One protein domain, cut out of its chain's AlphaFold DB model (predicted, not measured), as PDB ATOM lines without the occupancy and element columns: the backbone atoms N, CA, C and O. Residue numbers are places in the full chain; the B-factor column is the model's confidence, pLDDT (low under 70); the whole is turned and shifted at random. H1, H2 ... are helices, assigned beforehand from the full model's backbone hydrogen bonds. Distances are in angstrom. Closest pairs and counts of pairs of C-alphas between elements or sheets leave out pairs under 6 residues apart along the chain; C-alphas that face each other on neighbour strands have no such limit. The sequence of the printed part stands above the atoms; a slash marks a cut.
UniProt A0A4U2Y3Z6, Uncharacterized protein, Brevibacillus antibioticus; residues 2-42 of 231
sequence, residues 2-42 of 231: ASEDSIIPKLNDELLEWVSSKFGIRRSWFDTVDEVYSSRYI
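What this domain is: This is residues 2 to 42 of the 231 residues of an uncharacterized protein of Brevibacillus antibioticus (UniProt A0A4U2Y3Z6). With little regular structure, this is a flat, folded-back chain: one helix, H1, with the very short H2 packed on it, and loops making the rest. The opening stretch, residues 2 to 12, reaches away from H1 and gives much of the length, while residues 31 to 42 loop out from H2 and fold back over it. The 41 printed residues hold two named helices, H1 then H2, and no named strand; the class is all helix, with only 15 residues in named elements. The whole is compact, with a radius of gyration of the C-alphas of 10.3 A and spans of 27 by 22 by 12 A.

How they stand to each other: H1, residues 13 to 23, touches H2, residues 27 to 30; their closest C-alphas, of Ser 20 and Arg 27, are 5.4 A apart. A tight link of 3 residues joins them. In H1 every O i to N i+4 pair is within hydrogen-bond range; H2 is too short for such a pair, but its one O i to N i+3 pair is within range.

Where its parts are: H1 measures 15.3 A from C-alpha 13 at (-24.417, -37.836, 16.626) to C-alpha 23. H2 measures 6.0 A and ends with C-alpha 30 at (-22.931, -36.432, 26.462).

The domain as a whole: The C-alphas farthest apart, of Glu 4 and Gly 24, are 27.3 A apart. The printed part has no cut. Residues 31 to 42 form a long stretch with no named element. Mean pLDDT of the printed part is 72.9; residues 2 to 11 and 32 to 39 are under 70.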
ATOM      1  N   ALA A   2     -20.145 -26.378  29.147       40.00
ATOM      2  CA  ALA A   2     -19.180 -26.622  28.078       40.00
ATOM      3  C   ALA A   2     -18.680 -25.258  27.566       40.00
ATOM      4  O   ALA A   2     -19.491 -24.452  27.120       40.00
ATOM      5  N   SER A   3     -17.385 -24.964  27.709       45.03
ATOM      6  CA  SER A   3     -16.767 -23.757  27.135       45.03
ATOM      7  C   SER A   3     -16.639 -23.884  25.610       45.03
ATOM      8  O   SER A   3     -16.803 -24.977  25.069       45.03
ATOM      9  N   GLU A   4     -16.304 -22.796  24.907       49.69
ATOM     10  CA  GLU A   4     -15.987 -22.807  23.460       49.69
ATOM     11  C   GLU A   4     -14.840 -23.777  23.086       49.69
ATOM     12  O   GLU A   4     -14.722 -24.190  21.932       49.69
ATOM     13  N   ASP A   5     -14.049 -24.215  24.072       54.50
ATOM     14  CA  ASP A   5     -13.013 -25.248  23.934       54.50
ATOM     15  C   ASP A   5     -13.547 -26.686  24.059       54.50
ATOM     16  O   ASP A   5     -12.791 -27.655  23.944       54.50
ATOM     17  N   SER A   6     -14.848 -26.861  24.300       56.94
ATOM     18  CA  SER A   6     -15.463 -28.182  24.365       56.94
ATOM     19  C   SER A   6     -15.393 -28.865  23.001       56.94
ATOM     20  O   SER A   6     -15.750 -28.299  21.967       56.94
ATOM     21  N   ILE A   7     -14.941 -30.117  22.994       60.94
ATOM     22  CA  ILE A   7     -14.972 -30.979  21.806       60.94
ATOM     23  C   ILE A   7     -16.406 -31.429  21.491       60.94
ATOM     24  O   ILE A   7     -16.692 -31.738  20.340       60.94
ATOM     25  N   ILE A   8     -17.313 -31.428  22.474       58.59
ATOM     26  CA  ILE A   8     -18.662 -32.001  22.341       58.59
ATOM     27  C   ILE A   8     -19.473 -31.372  21.188       58.59
ATOM     28  O   ILE A   8     -19.976 -32.140  20.373       58.59
ATOM     29  N   PRO A   9     -19.515 -30.035  20.993       57.72
ATOM     30  CA  PRO A   9     -20.193 -29.411  19.846       57.72
ATOM     31  C   PRO A   9     -19.590 -29.756  18.471       57.72
ATOM     32  O   PRO A   9     -20.167 -29.411  17.444       57.72
ATOM     33  N   LYS A  10     -18.404 -30.383  18.435       64.38
ATOM     34  CA  LYS A  10     -17.690 -30.791  17.212       64.38
ATOM     35  C   LYS A  10     -17.840 -32.288  16.916       64.38
ATOM     36  O   LYS A  10     -17.345 -32.742  15.885       64.38
ATOM     37  N   LEU A  11     -18.477 -33.056  17.803       69.62
ATOM     38  CA  LEU A  11     -18.769 -34.475  17.600       69.62
ATOM     39  C   LEU A  11     -20.151 -34.603  16.952       69.62
ATOM     40  O   LEU A  11     -21.112 -34.005  17.425       69.62
ATOM     41  N   ASN A  12     -20.252 -35.368  15.866       82.25
ATOM     42  CA  ASN A  12     -21.548 -35.668  15.260       82.25
ATOM     43  C   ASN A  12     -22.271 -36.784  16.041       82.25
ATOM     44  O   ASN A  12     -21.643 -37.569  16.756       82.25
ATOM     45  N   ASP A  13     -23.595 -36.864  15.893       84.75
ATOM     46  CA  ASP A  13     -24.417 -37.836  16.626       84.75
ATOM     47  C   ASP A  13     -24.024 -39.289  16.359       84.75
ATOM     48  O   ASP A  13     -24.061 -40.114  17.269       84.75
ATOM     49  N   GLU A  14     -23.586 -39.600  15.139       86.69
ATOM     50  CA  GLU A  14     -23.126 -40.938  14.761       86.69
ATOM     51  C   GLU A  14     -21.929 -41.391  15.609       86.69
ATOM     52  O   GLU A  14     -21.904 -42.516  16.115       86.69
ATOM     53  N   LEU A  15     -20.950 -40.507  15.821       87.25
ATOM     54  CA  LEU A  15     -19.795 -40.806  16.657       87.25
ATOM     55  C   LEU A  15     -20.195 -40.960  18.127       87.25
ATOM     56  O   LEU A  15     -19.693 -41.859  18.800       87.25
ATOM     57  N   LEU A  16     -21.103 -40.122  18.629       87.94
ATOM     58  CA  LEU A  16     -21.584 -40.215  20.011       87.94
ATOM     59  C   LEU A  16     -22.366 -41.511  20.254       87.94
ATOM     60  O   LEU A  16     -22.169 -42.153  21.288       87.94
ATOM     61  N   GLU A  17     -23.184 -41.939  19.296       89.12
ATOM     62  CA  GLU A  17     -23.895 -43.217  19.351       89.12
ATOM     63  C   GLU A  17     -22.919 -44.399  19.300       89.12
ATOM     64  O   GLU A  17     -23.001 -45.330  20.107       89.12
ATOM     65  N   TRP A  18     -21.917 -44.327  18.418       89.00
ATOM     66  CA  TRP A  18     -20.868 -45.339  18.339       89.00
ATOM     67  C   TRP A  18     -20.095 -45.467  19.658       89.00
ATOM     68  O   TRP A  18     -19.910 -46.583  20.149       89.00
ATOM     69  N   VAL A  19     -19.679 -44.349  20.268       89.56
ATOM     70  CA  VAL A  19     -18.991 -44.351  21.571       89.56
ATOM     71  C   VAL A  19     -19.915 -44.918  22.655       89.56
ATOM     72  O   VAL A  19     -19.492 -45.786  23.423       89.56
ATOM     73  N   SER A  20     -21.177 -44.490  22.688       90.19
ATOM     74  CA  SER A  20     -22.176 -44.954  23.661       90.19
ATOM     75  C   SER A  20     -22.337 -46.474  23.620       90.19
ATOM     76  O   SER A  20     -22.119 -47.163  24.620       90.19
ATOM     77  N   SER A  21     -22.565 -47.019  22.426       89.00
ATOM     78  CA  SER A  21     -22.679 -48.459  22.193       89.00
ATOM     79  C   SER A  21     -21.388 -49.220  22.527       89.00
ATOM     80  O   SER A  21     -21.409 -50.252  23.219       89.00
ATOM     81  N   LYS A  22     -20.234 -48.687  22.094       89.50
ATOM     82  CA  LYS A  22     -18.927 -49.332  22.262       89.50
ATOM     83  C   LYS A  22     -18.536 -49.467  23.730       89.50
ATOM     84  O   LYS A  22     -18.055 -50.529  24.124       89.50
ATOM     85  N   PHE A  23     -18.741 -48.419  24.526       89.56
ATOM     86  CA  PHE A  23     -18.344 -48.377  25.937       89.56
ATOM     87  C   PHE A  23     -19.478 -48.737  26.907       89.56
ATOM     88  O   PHE A  23     -19.217 -48.907  28.099       89.56
ATOM     89  N   GLY A  24     -20.704 -48.915  26.404       87.94
ATOM     90  CA  GLY A  24     -21.887 -49.216  27.215       87.94
ATOM     91  C   GLY A  24     -22.342 -48.034  28.067       87.94
ATOM     92  O   GLY A  24     -22.875 -48.248  29.149       87.94
ATOM     93  N   ILE A  25     -22.084 -46.812  27.610       90.12
ATOM     94  CA  ILE A  25     -22.461 -45.586  28.316       90.12
ATOM     95  C   ILE A  25     -23.729 -44.995  27.702       90.12
ATOM     96  O   ILE A  25     -23.988 -45.165  26.511       90.12
ATOM     97  N   ARG A  26     -24.520 -44.299  28.513       87.50
ATOM     98  CA  ARG A  26     -25.745 -43.626  28.086       87.50
ATOM     99  C   ARG A  26     -25.411 -42.511  27.107       87.50
ATOM    100  O   ARG A  26     -24.608 -41.636  27.423       87.50
ATOM    101  N   ARG A  27     -26.111 -42.471  25.971       85.31
ATOM    102  CA  ARG A  27     -26.001 -41.361  25.012       85.31
ATOM    103  C   ARG A  27     -26.289 -40.013  25.673       85.31
ATOM    104  O   ARG A  27     -25.584 -39.048  25.391       85.31
ATOM    105  N   SER A  28     -27.242 -39.992  26.608       84.56
ATOM    106  CA  SER A  28     -27.628 -38.795  27.358       84.56
ATOM    107  C   SER A  28     -26.540 -38.241  28.275       84.56
ATOM    108  O   SER A  28     -26.655 -37.111  28.732       84.56
ATOM    109  N   TRP A  29     -25.485 -39.008  28.564       84.56
ATOM    110  CA  TRP A  29     -24.356 -38.524  29.361       84.56
ATOM    111  C   TRP A  29     -23.522 -37.463  28.624       84.56
ATOM    112  O   TRP A  29     -22.845 -36.652  29.251       84.56
ATOM    113  N   PHE A  30     -23.579 -37.451  27.289       80.06
ATOM    114  CA  PHE A  30     -22.931 -36.432  26.462       80.06
ATOM    115  C   PHE A  30     -23.790 -35.182  26.244       80.06
ATOM    116  O   PHE A  30     -23.270 -34.175  25.762       80.06
ATOM    117  N   ASP A  31     -25.079 -35.248  26.579       75.19
ATOM    118  CA  ASP A  31     -26.015 -34.144  26.383       75.19
ATOM    119  C   ASP A  31     -25.814 -33.072  27.457       75.19
ATOM    120  O   ASP A  31     -25.266 -33.320  28.540       75.19
ATOM    121  N   THR A  32     -26.228 -31.841  27.163       63.78
ATOM    122  CA  THR A  32     -26.053 -30.758  28.130       63.78
ATOM    123  C   THR A  32     -26.952 -30.969  29.350       63.78
ATOM    124  O   THR A  32     -28.081 -31.444  29.252       63.78
ATOM    125  N   VAL A  33     -26.438 -30.619  30.535       59.62
ATOM    126  CA  VAL A  33     -27.110 -30.866  31.829       59.62
ATOM    127  C   VAL A  33     -28.513 -30.244  31.895       59.62
ATOM    128  O   VAL A  33     -29.375 -30.755  32.607       59.62
ATOM    129  N   ASP A  34     -28.747 -29.179  31.125       55.19
ATOM    130  CA  ASP A  34     -30.014 -28.448  31.081       55.19
ATOM    131  C   ASP A  34     -31.073 -29.109  30.170       55.19
ATOM    132  O   ASP A  34     -32.255 -28.784  30.279       55.19
ATOM    133  N   GLU A  35     -30.691 -30.062  29.310       52.28
ATOM    134  CA  GLU A  35     -31.600 -30.714  28.353       52.28
ATOM    135  C   GLU A  35     -32.232 -32.003  28.901       52.28
ATOM    136  O   GLU A  35     -33.352 -32.345  28.513       52.28
ATOM    137  N   VAL A  36     -31.576 -32.715  29.832       56.38
ATOM    138  CA  VAL A  36     -32.107 -33.978  30.378       56.38
ATOM    139  C   VAL A  36     -31.694 -34.202  31.839       56.38
ATOM    140  O   VAL A  36     -30.507 -34.294  32.161       56.38
ATOM    141  N   TYR A  37     -32.673 -34.413  32.731       55.78
ATOM    142  CA  TYR A  37     -32.455 -34.782  34.145       55.78
ATOM    143  C   TYR A  37     -31.606 -36.060  34.337       55.78
ATOM    144  O   TYR A  37     -31.057 -36.276  35.416       55.78
ATOM    145  N   SER A  38     -31.484 -36.911  33.311       58.41
ATOM    146  CA  SER A  38     -30.717 -38.165  33.332       58.41
ATOM    147  C   SER A  38     -29.259 -38.036  32.872       58.41
ATOM    148  O   SER A  38     -28.537 -39.033  32.910       58.41
ATOM    149  N   SER A  39     -28.804 -36.842  32.473       61.41
ATOM    150  CA  SER A  39     -27.437 -36.586  31.971       61.41
ATOM    151  C   SER A  39     -26.321 -36.868  32.988       61.41
ATOM    152  O   SER A  39     -25.155 -36.970  32.623       61.41
ATOM    153  N   ARG A  40     -26.659 -37.041  34.273       71.56
ATOM    154  CA  ARG A  40     -25.694 -37.364  35.339       71.56
ATOM    155  C   ARG A  40     -25.233 -38.821  35.328       71.56
ATOM    156  O   ARG A  40     -24.147 -39.122  35.815       71.56
ATOM    157  N   TYR A  41     -26.032 -39.717  34.759       82.56
ATOM    158  CA  TYR A  41     -25.775 -41.150  34.801       82.56
ATOM    159  C   TYR A  41     -24.945 -41.598  33.600       82.56
ATOM    160  O   TYR A  41     -25.351 -41.405  32.454       82.56
ATOM    161  N   ILE A  42     -23.816 -42.252  33.866       85.44
ATOM    162  CA  ILE A  42     -22.917 -42.776  32.835       85.44
ATOM    163  C   ILE A  42     -23.475 -44.072  32.246       85.44
ATOM    164  O   ILE A  42     -23.398 -44.260  31.038       85.44
TER     165      ILE A  42